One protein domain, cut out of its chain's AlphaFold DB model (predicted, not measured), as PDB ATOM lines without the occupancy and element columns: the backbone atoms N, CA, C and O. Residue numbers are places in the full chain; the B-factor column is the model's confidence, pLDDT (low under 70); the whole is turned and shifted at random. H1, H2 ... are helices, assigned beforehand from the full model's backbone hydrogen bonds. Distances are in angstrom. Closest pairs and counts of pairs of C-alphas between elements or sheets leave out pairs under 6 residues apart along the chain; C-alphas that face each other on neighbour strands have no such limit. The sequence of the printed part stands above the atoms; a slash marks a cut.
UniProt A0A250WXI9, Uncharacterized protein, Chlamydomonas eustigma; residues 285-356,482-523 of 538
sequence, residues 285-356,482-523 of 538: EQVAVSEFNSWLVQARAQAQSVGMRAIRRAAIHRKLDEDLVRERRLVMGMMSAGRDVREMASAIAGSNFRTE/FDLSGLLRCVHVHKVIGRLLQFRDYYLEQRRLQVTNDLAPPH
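What this domain is: This is residues 285 to 356 and 482 to 523 of the 538 residues of an uncharacterized protein of Chlamydomonas eustigma (UniProt A0A250WXI9). One very long helix, H1, makes the length; the hairpin of H4 and H5 packs on its first end through H4, and short H2 folds back on its last part, with H3 after it. The printed part has 114 residues with five named helices, H1 to H5 in order, and no named strand: all helix. It is extended, radius of gyration of the C-alphas 26.1 A, spanning 77 by 36 by 22 A.

Where its parts are: Find C-alpha 285 at (41.348, 66.332, -7.611); H1, residues 285 to 336, runs 73.0 A from there. Next come H2, 341 to 349, and H3, 352 to 356; then H4, 485 to 497, 18.1 A, and H5, 500 to 518, 26.5 A, ending at (68.380, 62.590, -12.155).

How they stand to each other: Look at Ala 288 and Cys 490, closest C-alphas of H1 and H4, which touch at 5.4 A, a steep tilt of 44 degrees. H1 and H2 form a hairpin, C-alphas 331 and 344 closest at 6.4 A. Every helix has each O i to N i+4 pair within hydrogen-bond range.

The domain as a whole: Residues 357 to 481 are not printed, a gap of 33.3 A between C-alphas; residues 356 and 523 have pLDDT under 70.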
ATOM      1  N   GLU A 285      40.027  66.390  -8.249       88.38
ATOM      2  CA  GLU A 285      41.348  66.332  -7.611       88.38
ATOM      3  C   GLU A 285      42.273  65.341  -8.331       88.38
ATOM      4  O   GLU A 285      43.398  65.696  -8.680       88.38
ATOM      5  N   GLN A 286      41.787  64.136  -8.635       89.69
ATOM      6  CA  GLN A 286      42.552  63.121  -9.364       89.69
ATOM      7  C   GLN A 286      42.942  63.589 -10.769       89.69
ATOM      8  O   GLN A 286      44.105  63.453 -11.155       89.69
ATOM      9  N   VAL A 287      42.012  64.194 -11.514       89.44
ATOM     10  CA  VAL A 287      42.305  64.730 -12.849       89.44
ATOM     11  C   VAL A 287      43.328  65.864 -12.757       89.44
ATOM     12  O   VAL A 287      44.313  65.837 -13.492       89.44
ATOM     13  N   ALA A 288      43.188  66.788 -11.799       87.69
ATOM     14  CA  ALA A 288      44.161  67.862 -11.582       87.69
ATOM     15  C   ALA A 288      45.573  67.329 -11.282       87.69
ATOM     16  O   ALA A 288      46.552  67.832 -11.835       87.69
ATOM     17  N   VAL A 289      45.688  66.297 -10.438       87.50
ATOM     18  CA  VAL A 289      46.973  65.650 -10.128       87.50
ATOM     19  C   VAL A 289      47.534  64.916 -11.349       87.50
ATOM     20  O   VAL A 289      48.738  64.971 -11.587       87.50
ATOM     21  N   SER A 290      46.690  64.269 -12.156       88.88
ATOM     22  CA  SER A 290      47.128  63.584 -13.379       88.88
ATOM     23  C   SER A 290      47.653  64.558 -14.444       88.88
ATOM     24  O   SER A 290      48.737  64.339 -14.990       88.88
ATOM     25  N   GLU A 291      46.965  65.686 -14.668       86.88
ATOM     26  CA  GLU A 291      47.429  66.763 -15.550       86.88
ATOM     27  C   GLU A 291      48.737  67.363 -15.035       86.88
ATOM     28  O   GLU A 291      49.658  67.623 -15.809       86.88
ATOM     29  N   PHE A 292      48.844  67.547 -13.718       88.88
ATOM     30  CA  PHE A 292      50.056  68.031 -13.074       88.88
ATOM     31  C   PHE A 292      51.237  67.062 -13.239       88.88
ATOM     32  O   PHE A 292      52.344  67.497 -13.551       88.88
ATOM     33  N   ASN A 293      51.021  65.755 -13.083       89.06
ATOM     34  CA  ASN A 293      52.062  64.749 -13.283       89.06
ATOM     35  C   ASN A 293      52.514  64.697 -14.751       89.06
ATOM     36  O   ASN A 293      53.714  64.672 -15.022       89.06
ATOM     37  N   SER A 294      51.577  64.761 -15.703       88.56
ATOM     38  CA  SER A 294      51.902  64.893 -17.130       88.56
ATOM     39  C   SER A 294      52.720  66.161 -17.399       88.56
ATOM     40  O   SER A 294      53.727  66.133 -18.111       88.56
ATOM     41  N   TRP A 295      52.335  67.275 -16.773       89.56
ATOM     42  CA  TRP A 295      53.081  68.526 -16.844       89.56
ATOM     43  C   TRP A 295      54.489  68.407 -16.240       89.56
ATOM     44  O   TRP A 295      55.434  68.906 -16.842       89.56
ATOM     45  N   LEU A 296      54.685  67.703 -15.116       85.75
ATOM     46  CA  LEU A 296      56.018  67.470 -14.535       85.75
ATOM     47  C   LEU A 296      56.954  66.722 -15.495       85.75
ATOM     48  O   LEU A 296      58.145  67.035 -15.564       85.75
ATOM     49  N   VAL A 297      56.426  65.756 -16.252       86.88
ATOM     50  CA  VAL A 297      57.195  65.026 -17.273       86.88
ATOM     51  C   VAL A 297      57.617  65.966 -18.404       86.88
ATOM     52  O   VAL A 297      58.794  66.005 -18.765       86.88
ATOM     53  N   GLN A 298      56.688  66.779 -18.915       85.12
ATOM     54  CA  GLN A 298      56.994  67.789 -19.937       85.12
ATOM     55  C   GLN A 298      58.003  68.822 -19.423       85.12
ATOM     56  O   GLN A 298      58.954  69.171 -20.124       85.12
ATOM     57  N   ALA A 299      57.856  69.247 -18.170       84.62
ATOM     58  CA  ALA A 299      58.770  70.168 -17.520       84.62
ATOM     59  C   ALA A 299      60.195  69.603 -17.425       84.62
ATOM     60  O   ALA A 299      61.155  70.349 -17.609       84.62
ATOM     61  N   ARG A 300      60.357  68.290 -17.190       82.31
ATOM     62  CA  ARG A 300      61.672  67.616 -17.224       82.31
ATOM     63  C   ARG A 300      62.292  67.668 -18.618       82.31
ATOM     64  O   ARG A 300      63.451  68.052 -18.751       82.31
ATOM     65  N   ALA A 301      61.517  67.326 -19.647       80.88
ATOM     66  CA  ALA A 301      61.986  67.346 -21.032       80.88
ATOM     67  C   ALA A 301      62.415  68.760 -21.463       80.88
ATOM     68  O   ALA A 301      63.478  68.947 -22.056       80.88
ATOM     69  N   GLN A 302      61.636  69.780 -21.094       81.62
ATOM     70  CA  GLN A 302      61.993  71.171 -21.360       81.62
ATOM     71  C   GLN A 302      63.176  71.659 -20.513       81.62
ATOM     72  O   GLN A 302      63.992  72.436 -21.002       81.62
ATOM     73  N   ALA A 303      63.343  71.191 -19.274       81.88
ATOM     74  CA  ALA A 303      64.508  71.544 -18.463       81.88
ATOM     75  C   ALA A 303      65.825  71.094 -19.121       81.88
ATOM     76  O   ALA A 303      66.813  71.828 -19.072       81.88
ATOM     77  N   GLN A 304      65.836  69.945 -19.804       80.19
ATOM     78  CA  GLN A 304      66.999  69.481 -20.564       80.19
ATOM     79  C   GLN A 304      67.312  70.395 -21.759       80.19
ATOM     80  O   GLN A 304      68.473  70.742 -21.985       80.19
ATOM     81  N   SER A 305      66.295  70.833 -22.508       80.81
ATOM     82  CA  SER A 305      66.495  71.736 -23.649       80.81
ATOM     83  C   SER A 305      66.922  73.138 -23.202       80.81
ATOM     84  O   SER A 305      67.825  73.729 -23.796       80.81
ATOM     85  N   VAL A 306      66.350  73.652 -22.109       83.19
ATOM     86  CA  VAL A 306      66.775  74.904 -21.463       83.19
ATOM     87  C   VAL A 306      68.214  74.783 -20.963       83.19
ATOM     88  O   VAL A 306      69.020  75.673 -21.227       83.19
ATOM     89  N   GLY A 307      68.569  73.664 -20.325       83.25
ATOM     90  CA  GLY A 307      69.937  73.369 -19.900       83.25
ATOM     91  C   GLY A 307      70.917  73.369 -21.073       83.25
ATOM     92  O   GLY A 307      71.944  74.041 -21.020       83.25
ATOM     93  N   MET A 308      70.576  72.711 -22.181       82.12
ATOM     94  CA  MET A 308      71.418  72.684 -23.379       82.12
ATOM     95  C   MET A 308      71.560  74.069 -24.024       82.12
ATOM     96  O   MET A 308      72.663  74.449 -24.422       82.12
ATOM     97  N   ARG A 309      70.481  74.861 -24.085       82.56
ATOM     98  CA  ARG A 309      70.530  76.261 -24.541       82.56
ATOM     99  C   ARG A 309      71.414  77.117 -23.635       82.56
ATOM    100  O   ARG A 309      72.215  77.900 -24.142       82.56
ATOM    101  N   ALA A 310      71.319  76.939 -22.320       82.75
ATOM    102  CA  ALA A 310      72.152  77.640 -21.350       82.75
ATOM    103  C   ALA A 310      73.635  77.265 -21.496       82.75
ATOM    104  O   ALA A 310      74.477  78.159 -21.535       82.75
ATOM    105  N   ILE A 311      73.955  75.976 -21.669       84.25
ATOM    106  CA  ILE A 311      75.326  75.502 -21.919       84.25
ATOM    107  C   ILE A 311      75.869  76.096 -23.220       84.25
ATOM    108  O   ILE A 311      76.966  76.648 -23.218       84.25
ATOM    109  N   ARG A 312      75.100  76.050 -24.317       82.44
ATOM    110  CA  ARG A 312      75.505  76.644 -25.602       82.44
ATOM    111  C   ARG A 312      75.752  78.145 -25.468       82.44
ATOM    112  O   ARG A 312      76.783  78.635 -25.916       82.44
ATOM    113  N   ARG A 313      74.854  78.873 -24.798       81.00
ATOM    114  CA  ARG A 313      74.999  80.318 -24.571       81.00
ATOM    115  C   ARG A 313      76.209  80.647 -23.693       81.00
ATOM    116  O   ARG A 313      76.919  81.602 -23.986       81.00
ATOM    117  N   ALA A 314      76.482  79.842 -22.665       82.56
ATOM    118  CA  ALA A 314      77.666  79.988 -21.822       82.56
ATOM    119  C   ALA A 314      78.964  79.664 -22.579       82.56
ATOM    120  O   ALA A 314      79.953  80.369 -22.412       82.56
ATOM    121  N   ALA A 315      78.967  78.643 -23.440       82.62
ATOM    122  CA  ALA A 315      80.112  78.302 -24.282       82.62
ATOM    123  C   ALA A 315      80.433  79.423 -25.282       82.62
ATOM    124  O   ALA A 315      81.593  79.802 -25.422       82.62
ATOM    125  N   ILE A 316      79.404  80.007 -25.909       79.75
ATOM    126  CA  ILE A 316      79.559  81.184 -26.773       79.75
ATOM    127  C   ILE A 316      80.147  82.347 -25.971       79.75
ATOM    128  O   ILE A 316      81.131  82.934 -26.401       79.75
ATOM    129  N   HIS A 317      79.602  82.647 -24.789       76.69
ATOM    130  CA  HIS A 317      80.119  83.730 -23.947       76.69
ATOM    131  C   HIS A 317      81.589  83.520 -23.563       76.69
ATOM    132  O   HIS A 317      82.377  84.453 -23.653       76.69
ATOM    133  N   ARG A 318      81.989  82.291 -23.205       81.56
ATOM    134  CA  ARG A 318      83.395  81.963 -22.920       81.56
ATOM    135  C   ARG A 318      84.293  82.177 -24.135       81.56
ATOM    136  O   ARG A 318      85.352  82.771 -23.988       81.56
ATOM    137  N   LYS A 319      83.856  81.751 -25.327       82.31
ATOM    138  CA  LYS A 319      84.602  81.984 -26.573       82.31
ATOM    139  C   LYS A 319      84.793  83.484 -26.822       82.31
ATOM    140  O   LYS A 319      85.917  83.916 -27.052       82.31
ATOM    141  N   LEU A 320      83.725  84.274 -26.676       79.62
ATOM    142  CA  LEU A 320      83.781  85.735 -26.797       79.62
ATOM    143  C   LEU A 320      84.737  86.360 -25.767       79.62
ATOM    144  O   LEU A 320      85.528  87.233 -26.117       79.62
ATOM    145  N   ASP A 321      84.699  85.917 -24.510       81.62
ATOM    146  CA  ASP A 321      85.599  86.412 -23.464       81.62
ATOM    147  C   ASP A 321      87.064  86.071 -23.770       81.62
ATOM    148  O   ASP A 321      87.943  86.922 -23.628       81.62
ATOM    149  N   GLU A 322      87.347  84.850 -24.231       84.25
ATOM    150  CA  GLU A 322      88.685  84.442 -24.664       84.25
ATOM    151  C   GLU A 322      89.173  85.257 -25.866       84.25
ATOM    152  O   GLU A 322      90.337  85.663 -25.892       84.25
ATOM    153  N   ASP A 323      88.297  85.528 -26.838       82.06
ATOM    154  CA  ASP A 323      88.584  86.380 -27.992       82.06
ATOM    155  C   ASP A 323      88.936  87.808 -27.540       82.06
ATOM    156  O   ASP A 323      89.970  88.351 -27.936       82.06
ATOM    157  N   LEU A 324      88.149  88.392 -26.630       81.44
ATOM    158  CA  LEU A 324      88.407  89.717 -26.054       81.44
ATOM    159  C   LEU A 324      89.691  89.757 -25.219       81.44
ATOM    160  O   LEU A 324      90.427  90.746 -25.257       81.44
ATOM    161  N   VAL A 325      89.995  88.701 -24.462       84.94
ATOM    162  CA  VAL A 325      91.258  88.582 -23.721       84.94
ATOM    163  C   VAL A 325      92.436  88.477 -24.689       84.94
ATOM    164  O   VAL A 325      93.468  89.108 -24.449       84.94
ATOM    165  N   ARG A 326      92.294  87.739 -25.797       81.88
ATOM    166  CA  ARG A 326      93.300  87.677 -26.867       81.88
ATOM    167  C   ARG A 326      93.512  89.051 -27.507       81.88
ATOM    168  O   ARG A 326      94.665  89.461 -27.625       81.88
ATOM    169  N   GLU A 327      92.452  89.811 -27.797       81.31
ATOM    170  CA  GLU A 327      92.578  91.207 -28.250       81.31
ATOM    171  C   GLU A 327      93.318  92.074 -27.221       81.31
ATOM    172  O   GLU A 327      94.275  92.761 -27.571       81.31
ATOM    173  N   ARG A 328      92.945  92.010 -25.935       81.31
ATOM    174  CA  ARG A 328      93.609  92.780 -24.866       81.31
ATOM    175  C   ARG A 328      95.097  92.446 -24.744       81.31
ATOM    176  O   ARG A 328      95.903  93.355 -24.555       81.31
ATOM    177  N   ARG A 329      95.480  91.170 -24.877       83.81
ATOM    178  CA  ARG A 329      96.892  90.744 -24.878       83.81
ATOM    179  C   ARG A 329      97.648  91.276 -26.093       83.81
ATOM    180  O   ARG A 329      98.761  91.763 -25.925       83.81
ATOM    181  N   LEU A 330      97.048  91.226 -27.287       80.44
ATOM    182  CA  LEU A 330      97.647  91.785 -28.503       80.44
ATOM    183  C   LEU A 330      97.882  93.292 -28.366       80.44
ATOM    184  O   LEU A 330      98.965  93.772 -28.690       80.44
ATOM    185  N   VAL A 331      96.905  94.028 -27.831       81.44
ATOM    186  CA  VAL A 331      97.036  95.470 -27.571       81.44
ATOM    187  C   VAL A 331      98.158  95.753 -26.581       81.44
ATOM    188  O   VAL A 331      99.038  96.546 -26.892       81.44
ATOM    189  N   MET A 332      98.191  95.068 -25.435       82.00
ATOM    190  CA  MET A 332      99.264  95.245 -24.447       82.00
ATOM    191  C   MET A 332     100.648  94.909 -25.025       82.00
ATOM    192  O   MET A 332     101.610  95.631 -24.770       82.00
ATOM    193  N   GLY A 333     100.747  93.869 -25.858       81.81
ATOM    194  CA  GLY A 333     101.979  93.521 -26.570       81.81
ATOM    195  C   GLY A 333     102.436  94.620 -27.535       81.81
ATOM    196  O   GLY A 333     103.599  95.015 -27.511       81.81
ATOM    197  N   MET A 334     101.524  95.181 -28.333       78.25
ATOM    198  CA  MET A 334     101.841  96.280 -29.259       78.25
ATOM    199  C   MET A 334     102.168  97.595 -28.539       78.25
ATOM    200  O   MET A 334     103.055  98.319 -28.991       78.25
ATOM    201  N   MET A 335     101.524  97.871 -27.398       75.81
ATOM    202  CA  MET A 335     101.863  99.002 -26.524       75.81
ATOM    203  C   MET A 335     103.280  98.861 -25.960       75.81
ATOM    204  O   MET A 335     104.042  99.824 -25.973       75.81
ATOM    205  N   SER A 336     103.664  97.659 -25.515       80.00
ATOM    206  CA  SER A 336     105.022  97.393 -25.013       80.00
ATOM    207  C   SER A 336     106.101  97.484 -26.098       80.00
ATOM    208  O   SER A 336     107.244  97.818 -25.803       80.00
ATOM    209  N   ALA A 337     105.730  97.252 -27.361       79.06
ATOM    210  CA  ALA A 337     106.600  97.397 -28.526       79.06
ATOM    211  C   ALA A 337     106.671  98.841 -29.071       79.06
ATOM    212  O   ALA A 337     107.281  99.058 -30.116       79.06
ATOM    213  N   GLY A 338     106.039  99.817 -28.403       75.56
ATOM    214  CA  GLY A 338     106.099 101.236 -28.769       75.56
ATOM    215  C   GLY A 338     105.339 101.615 -30.046       75.56
ATOM    216  O   GLY A 338     105.676 102.622 -30.662       75.56
ATOM    217  N   ARG A 339     104.345 100.821 -30.473       74.69
ATOM    218  CA  ARG A 339     103.571 101.098 -31.698       74.69
ATOM    219  C   ARG A 339     102.535 102.205 -31.502       74.69
ATOM    220  O   ARG A 339     101.927 102.319 -30.435       74.69
ATOM    221  N   ASP A 340     102.271 102.960 -32.566       76.50
ATOM    222  CA  ASP A 340     101.286 104.044 -32.567       76.50
ATOM    223  C   ASP A 340      99.845 103.537 -32.389       76.50
ATOM    224  O   ASP A 340      99.445 102.475 -32.877       76.50
ATOM    225  N   VAL A 341      99.004 104.355 -31.743       74.56
ATOM    226  CA  VAL A 341      97.587 104.043 -31.453       74.56
ATOM    227  C   VAL A 341      96.792 103.699 -32.719       74.56
ATOM    228  O   VAL A 341      95.893 102.855 -32.685       74.56
ATOM    229  N   ARG A 342      97.149 104.306 -33.858       73.75
ATOM    230  CA  ARG A 342      96.510 104.054 -35.157       73.75
ATOM    231  C   ARG A 342      96.825 102.660 -35.710       73.75
ATOM    232  O   ARG A 342      95.938 102.040 -36.291       73.75
ATOM    233  N   GLU A 343      98.040 102.159 -35.495       72.38
ATOM    234  CA  GLU A 343      98.447 100.805 -35.895       72.38
ATOM    235  C   GLU A 343      97.846  99.737 -34.979       72.38
ATOM    236  O   GLU A 343      97.435  98.671 -35.433       72.38
ATOM    237  N   MET A 344      97.709 100.036 -33.684       76.31
ATOM    238  CA  MET A 344      96.996  99.153 -32.761       76.31
ATOM    239  C   MET A 344      95.516  99.035 -33.138       76.31
ATOM    240  O   MET A 344      94.973  97.934 -33.183       76.31
ATOM    241  N   ALA A 345      94.867 100.155 -33.466       76.62
ATOM    242  CA  ALA A 345      93.472 100.162 -33.891       76.62
ATOM    243  C   ALA A 345      93.246  99.402 -35.209       76.62
ATOM    244  O   ALA A 345      92.242  98.698 -35.331       76.62
ATOM    245  N   SER A 346      94.167  99.499 -36.180       77.88
ATOM    246  CA  SER A 346      94.068  98.747 -37.437       77.88
ATOM    247  C   SER A 346      94.282  97.243 -37.230       77.88
ATOM    248  O   SER A 346      93.524  96.450 -37.784       77.88
ATOM    249  N   ALA A 347      95.228  96.843 -36.375       74.25
ATOM    250  CA  ALA A 347      95.471  95.441 -36.037       74.25
ATOM    251  C   ALA A 347      94.297  94.801 -35.275       74.25
ATOM    252  O   ALA A 347      93.913  93.671 -35.566       74.25
ATOM    253  N   ILE A 348      93.672  95.533 -34.345       77.06
ATOM    254  CA  ILE A 348      92.441  95.092 -33.674       77.06
ATOM    255  C   ILE A 348      91.286  94.991 -34.682       77.06
ATOM    256  O   ILE A 348      90.532  94.026 -34.667       77.06
ATOM    257  N   ALA A 349      91.123  95.978 -35.570       74.69
ATOM    258  CA  ALA A 349      90.054  95.980 -36.570       74.69
ATOM    259  C   ALA A 349      90.198  94.859 -37.615       74.69
ATOM    260  O   ALA A 349      89.185  94.418 -38.160       74.69
ATOM    261  N   GLY A 350      91.430  94.419 -37.878       71.12
ATOM    262  CA  GLY A 350      91.765  93.277 -38.726       71.12
ATOM    263  C   GLY A 350      91.855  91.943 -37.982       71.12
ATOM    264  O   GLY A 350      92.247  90.955 -38.594       71.12
ATOM    265  N   SER A 351      91.519  91.887 -36.686       76.00
ATOM    266  CA  SER A 351      91.512  90.626 -35.942       76.00
ATOM    267  C   SER A 351      90.506  89.653 -36.564       76.00
ATOM    268  O   SER A 351      89.428  90.056 -37.019       76.00
ATOM    269  N   ASN A 352      90.833  88.357 -36.568       72.62
ATOM    270  CA  ASN A 352      89.920  87.313 -37.053       72.62
ATOM    271  C   ASN A 352      88.552  87.420 -36.355       72.62
ATOM    272  O   ASN A 352      87.518  87.332 -36.998       72.62
ATOM    273  N   PHE A 353      88.552  87.763 -35.065       74.94
ATOM    274  CA  PHE A 353      87.346  87.994 -34.277       74.94
ATOM    275  C   PHE A 353      86.464  89.147 -34.802       74.94
ATOM    276  O   PHE A 353      85.252  88.990 -34.954       74.94
ATOM    277  N   ARG A 354      87.039  90.318 -35.118       77.00
ATOM    278  CA  ARG A 354      86.261  91.471 -35.623       77.00
ATOM    279  C   ARG A 354      85.891  91.370 -37.091       77.00
ATOM    280  O   ARG A 354      84.897  91.967 -37.505       77.00
ATOM    281  N   THR A 355      86.678  90.646 -37.872       70.25
ATOM    282  CA  THR A 355      86.377  90.368 -39.279       70.25
ATOM    283  C   THR A 355      85.272  89.324 -39.414       70.25
ATOM    284  O   THR A 355      84.394  89.520 -40.243       70.25
ATOM    285  N   GLU A 356      85.217  88.318 -38.538       69.75
ATOM    286  CA  GLU A 356      84.110  87.353 -38.435       69.75
ATOM    287  C   GLU A 356      82.809  88.054 -37.981       69.75
ATOM    288  O   GLU A 356      81.786  87.956 -38.659       69.75
ATOM    289  N   PHE A 482      58.393  77.921 -21.554       77.06
ATOM    290  CA  PHE A 482      58.023  77.103 -20.402       77.06
ATOM    291  C   PHE A 482      56.660  77.512 -19.838       77.06
ATOM    292  O   PHE A 482      56.532  78.515 -19.130       77.06
ATOM    293  N   ASP A 483      55.630  76.719 -20.130       79.81
ATOM    294  CA  ASP A 483      54.275  76.964 -19.638       79.81
ATOM    295  C   ASP A 483      54.109  76.491 -18.182       79.81
ATOM    296  O   ASP A 483      54.224  75.306 -17.879       79.81
ATOM    297  N   LEU A 484      53.796  77.413 -17.266       83.00
ATOM    298  CA  LEU A 484      53.504  77.126 -15.851       83.00
ATOM    299  C   LEU A 484      52.020  76.818 -15.586       83.00
ATOM    300  O   LEU A 484      51.640  76.554 -14.441       83.00
ATOM    301  N   SER A 485      51.166  76.858 -16.611       81.19
ATOM    302  CA  SER A 485      49.711  76.749 -16.459       81.19
ATOM    303  C   SER A 485      49.277  75.452 -15.777       81.19
ATOM    304  O   SER A 485      48.362  75.483 -14.954       81.19
ATOM    305  N   GLY A 486      49.948  74.326 -16.043       82.19
ATOM    306  CA  GLY A 486      49.669  73.046 -15.377       82.19
ATOM    307  C   GLY A 486      49.825  73.121 -13.854       82.19
ATOM    308  O   GLY A 486      48.913  72.757 -13.109       82.19
ATOM    309  N   LEU A 487      50.939  73.689 -13.383       85.88
ATOM    310  CA  LEU A 487      51.200  73.896 -11.957       85.88
ATOM    311  C   LEU A 487      50.209  74.889 -11.337       85.88
ATOM    312  O   LEU A 487      49.632  74.609 -10.287       85.88
ATOM    313  N   LEU A 488      49.987  76.036 -11.984       85.88
ATOM    314  CA  LEU A 488      49.104  77.083 -11.462       85.88
ATOM    315  C   LEU A 488      47.651  76.607 -11.341       85.88
ATOM    316  O   LEU A 488      46.999  76.900 -10.336       85.88
ATOM    317  N   ARG A 489      47.154  75.828 -12.312       83.31
ATOM    318  CA  ARG A 489      45.821  75.210 -12.245       83.31
ATOM    319  C   ARG A 489      45.714  74.238 -11.076       83.31
ATOM    320  O   ARG A 489      44.779  74.353 -10.286       83.31
ATOM    321  N   CYS A 490      46.683  73.338 -10.913       86.38
ATOM    322  CA  CYS A 490      46.661  72.351  -9.834       86.38
ATOM    323  C   CYS A 490      46.751  73.005  -8.442       86.38
ATOM    324  O   CYS A 490      45.983  72.658  -7.541       86.38
ATOM    325  N   VAL A 491      47.611  74.017  -8.282       87.75
ATOM    326  CA  VAL A 491      47.707  74.830  -7.057       87.75
ATOM    327  C   VAL A 491      46.380  75.521  -6.755       87.75
ATOM    328  O   VAL A 491      45.927  75.522  -5.610       87.75
ATOM    329  N   HIS A 492      45.739  76.102  -7.769       84.81
ATOM    330  CA  HIS A 492      44.462  76.782  -7.595       84.81
ATOM    331  C   HIS A 492      43.350  75.811  -7.174       84.81
ATOM    332  O   HIS A 492      42.634  76.096  -6.217       84.81
ATOM    333  N   VAL A 493      43.252  74.644  -7.816       86.75
ATOM    334  CA  VAL A 493      42.293  73.583  -7.458       86.75
ATOM    335  C   VAL A 493      42.478  73.154  -5.999       86.75
ATOM    336  O   VAL A 493      41.526  73.201  -5.220       86.75
ATOM    337  N   HIS A 494      43.705  72.842  -5.574       86.69
ATOM    338  CA  HIS A 494      43.979  72.424  -4.194       86.69
ATOM    339  C   HIS A 494      43.792  73.555  -3.173       86.69
ATOM    340  O   HIS A 494      43.435  73.294  -2.021       86.69
ATOM    341  N   LYS A 495      43.969  74.817  -3.584       87.25
ATOM    342  CA  LYS A 495      43.641  75.989  -2.764       87.25
ATOM    343  C   LYS A 495      42.134  76.121  -2.549       87.25
ATOM    344  O   LYS A 495      41.720  76.314  -1.412       87.25
ATOM    345  N   VAL A 496      41.330  75.982  -3.604       82.94
ATOM    346  CA  VAL A 496      39.857  76.037  -3.529       82.94
ATOM    347  C   VAL A 496      39.298  74.854  -2.731       82.94
ATOM    348  O   VAL A 496      38.354  75.011  -1.964       82.94
ATOM    349  N   ILE A 497      39.916  73.677  -2.847       83.44
ATOM    350  CA  ILE A 497      39.535  72.474  -2.094       83.44
ATOM    351  C   ILE A 497      39.928  72.559  -0.605       83.44
ATOM    352  O   ILE A 497      39.315  71.870   0.214       83.44
ATOM    353  N   GLY A 498      40.912  73.396  -0.250       84.69
ATOM    354  CA  GLY A 498      41.436  73.549   1.114       84.69
ATOM    355  C   GLY A 498      42.576  72.586   1.480       84.69
ATOM    356  O   GLY A 498      42.916  72.461   2.651       84.69
ATOM    357  N   ARG A 499      43.192  71.911   0.497       86.25
ATOM    358  CA  ARG A 499      44.270  70.912   0.679       86.25
ATOM    359  C   ARG A 499      45.635  71.377   0.155       86.25
ATOM    360  O   ARG A 499      46.495  70.571  -0.187       86.25
ATOM    361  N   LEU A 500      45.866  72.688   0.105       88.12
ATOM    362  CA  LEU A 500      47.088  73.265  -0.467       88.12
ATOM    363  C   LEU A 500      48.380  72.775   0.210       88.12
ATOM    364  O   LEU A 500      49.378  72.567  -0.472       88.12
ATOM    365  N   LEU A 501      48.369  72.582   1.533       86.94
ATOM    366  CA  LEU A 501      49.546  72.100   2.270       86.94
ATOM    367  C   LEU A 501      49.911  70.664   1.877       86.94
ATOM    368  O   LEU A 501      51.070  70.396   1.588       86.94
ATOM    369  N   GLN A 502      48.913  69.785   1.760       87.81
ATOM    370  CA  GLN A 502      49.114  68.404   1.311       87.81
ATOM    371  C   GLN A 502      49.672  68.367  -0.115       87.81
ATOM    372  O   GLN A 502      50.616  67.633  -0.392       87.81
ATOM    373  N   PHE A 503      49.149  69.217  -1.007       89.06
ATOM    374  CA  PHE A 503      49.687  69.349  -2.361       89.06
ATOM    375  C   PHE A 503      51.122  69.886  -2.379       89.06
ATOM    376  O   PHE A 503      51.939  69.416  -3.163       89.06
ATOM    377  N   ARG A 504      51.455  70.861  -1.522       89.94
ATOM    378  CA  ARG A 504      52.821  71.390  -1.409       89.94
ATOM    379  C   ARG A 504      53.795  70.294  -0.995       89.94
ATOM    380  O   ARG A 504      54.862  70.181  -1.592       89.94
ATOM    381  N   ASP A 505      53.433  69.506   0.008       90.94
ATOM    382  CA  ASP A 505      54.291  68.439   0.511       90.94
ATOM    383  C   ASP A 505      54.438  67.331  -0.554       90.94
ATOM    384  O   ASP A 505      55.556  66.906  -0.840       90.94
ATOM    385  N   TYR A 506      53.351  66.976  -1.257       89.19
ATOM    386  CA  TYR A 506      53.388  66.100  -2.438       89.19
ATOM    387  C   TYR A 506      54.307  66.642  -3.545       89.19
ATOM    388  O   TYR A 506      55.148  65.914  -4.067       89.19
ATOM    389  N   TYR A 507      54.192  67.927  -3.887       88.62
ATOM    390  CA  TYR A 507      55.024  68.583  -4.898       88.62
ATOM    391  C   TYR A 507      56.513  68.513  -4.540       88.62
ATOM    392  O   TYR A 507      57.338  68.155  -5.383       88.62
ATOM    393  N   LEU A 508      56.864  68.853  -3.297       88.69
ATOM    394  CA  LEU A 508      58.250  68.832  -2.830       88.69
ATOM    395  C   LEU A 508      58.820  67.416  -2.852       88.69
ATOM    396  O   LEU A 508      59.944  67.229  -3.313       88.69
ATOM    397  N   GLU A 509      58.037  66.426  -2.427       90.75
ATOM    398  CA  GLU A 509      58.458  65.030  -2.435       90.75
ATOM    399  C   GLU A 509      58.664  64.506  -3.862       90.75
ATOM    400  O   GLU A 509      59.699  63.910  -4.157       90.75
ATOM    401  N   GLN A 510      57.758  64.818  -4.793       86.62
ATOM    402  CA  GLN A 510      57.924  64.466  -6.208       86.62
ATOM    403  C   GLN A 510      59.171  65.117  -6.820       86.62
ATOM    404  O   GLN A 510      59.934  64.462  -7.532       86.62
ATOM    405  N   ARG A 511      59.444  66.391  -6.508       86.19
ATOM    406  CA  ARG A 511      60.668  67.070  -6.966       86.19
ATOM    407  C   ARG A 511      61.926  66.479  -6.337       86.19
ATOM    408  O   ARG A 511      62.937  66.360  -7.025       86.19
ATOM    409  N   ARG A 512      61.872  66.066  -5.069       87.19
ATOM    410  CA  ARG A 512      62.972  65.376  -4.384       87.19
ATOM    411  C   ARG A 512      63.280  64.036  -5.051       87.19
ATOM    412  O   ARG A 512      64.443  63.762  -5.342       87.19
ATOM    413  N   LEU A 513      62.256  63.228  -5.330       86.44
ATOM    414  CA  LEU A 513      62.394  61.946  -6.028       86.44
ATOM    415  C   LEU A 513      62.947  62.131  -7.444       86.44
ATOM    416  O   LEU A 513      63.843  61.395  -7.851       86.44
ATOM    417  N   GLN A 514      62.473  63.149  -8.164       82.44
ATOM    418  CA  GLN A 514      62.972  63.490  -9.494       82.44
ATOM    419  C   GLN A 514      64.468  63.820  -9.471       82.44
ATOM    420  O   GLN A 514      65.228  63.208 -10.212       82.44
ATOM    421  N   VAL A 515      64.899  64.722  -8.584       81.88
ATOM    422  CA  VAL A 515      66.316  65.095  -8.445       81.88
ATOM    423  C   VAL A 515      67.168  63.899  -8.021       81.88
ATOM    424  O   VAL A 515      68.268  63.720  -8.529       81.88
ATOM    425  N   THR A 516      66.658  63.054  -7.126       85.88
ATOM    426  CA  THR A 516      67.362  61.838  -6.689       85.88
ATOM    427  C   THR A 516      67.582  60.871  -7.856       85.88
ATOM    428  O   THR A 516      68.653  60.288  -7.967       85.88
ATOM    429  N   ASN A 517      66.590  60.727  -8.738       83.38
ATOM    430  CA  ASN A 517      66.688  59.901  -9.940       83.38
ATOM    431  C   ASN A 517      67.615  60.538 -10.995       83.38
ATOM    432  O   ASN A 517      68.472  59.859 -11.542       83.38
ATOM    433  N   ASP A 518      67.509  61.851 -11.227       78.62
ATOM    434  CA  ASP A 518      68.380  62.590 -12.155       78.62
ATOM    435  C   ASP A 518      69.866  62.557 -11.742       78.62
ATOM    436  O   ASP A 518      70.744  62.579 -12.601       78.62
ATOM    437  N   LEU A 519      70.155  62.519 -10.438       80.38
ATOM    438  CA  LEU A 519      71.514  62.444  -9.890       80.38
ATOM    439  C   LEU A 519      72.013  61.007  -9.685       80.38
ATOM    440  O   LEU A 519      73.165  60.821  -9.288       80.38
ATOM    441  N   ALA A 520      71.168  59.997  -9.908       78.62
ATOM    442  CA  ALA A 520      71.585  58.611  -9.781       78.62
ATOM    443  C   ALA A 520      72.642  58.289 -10.854       78.62
ATOM    444  O   ALA A 520      72.509  58.724 -12.003       78.62
ATOM    445  N   PRO A 521      73.702  57.535 -10.511       73.62
ATOM    446  CA  PRO A 521      74.698  57.138 -11.494       73.62
ATOM    447  C   PRO A 521      74.029  56.326 -12.617       73.62
ATOM    448  O   PRO A 521      73.141  55.515 -12.333       73.62
ATOM    449  N   PRO A 522      74.431  56.521 -13.888       70.75
ATOM    450  CA  PRO A 522      73.882  55.749 -14.997       70.75
ATOM    451  C   PRO A 522      74.070  54.249 -14.738       70.75
ATOM    452  O   PRO A 522      75.101  53.835 -14.210       70.75
ATOM    453  N   HIS A 523      73.090  53.425 -15.127       66.56
ATOM    454  CA  HIS A 523      73.082  51.982 -14.839       66.56
ATOM    455  C   HIS A 523      74.352  51.237 -15.310       66.56
ATOM    456  O   HIS A 523      74.700  50.219 -14.719       66.56
TER     457      HIS A 523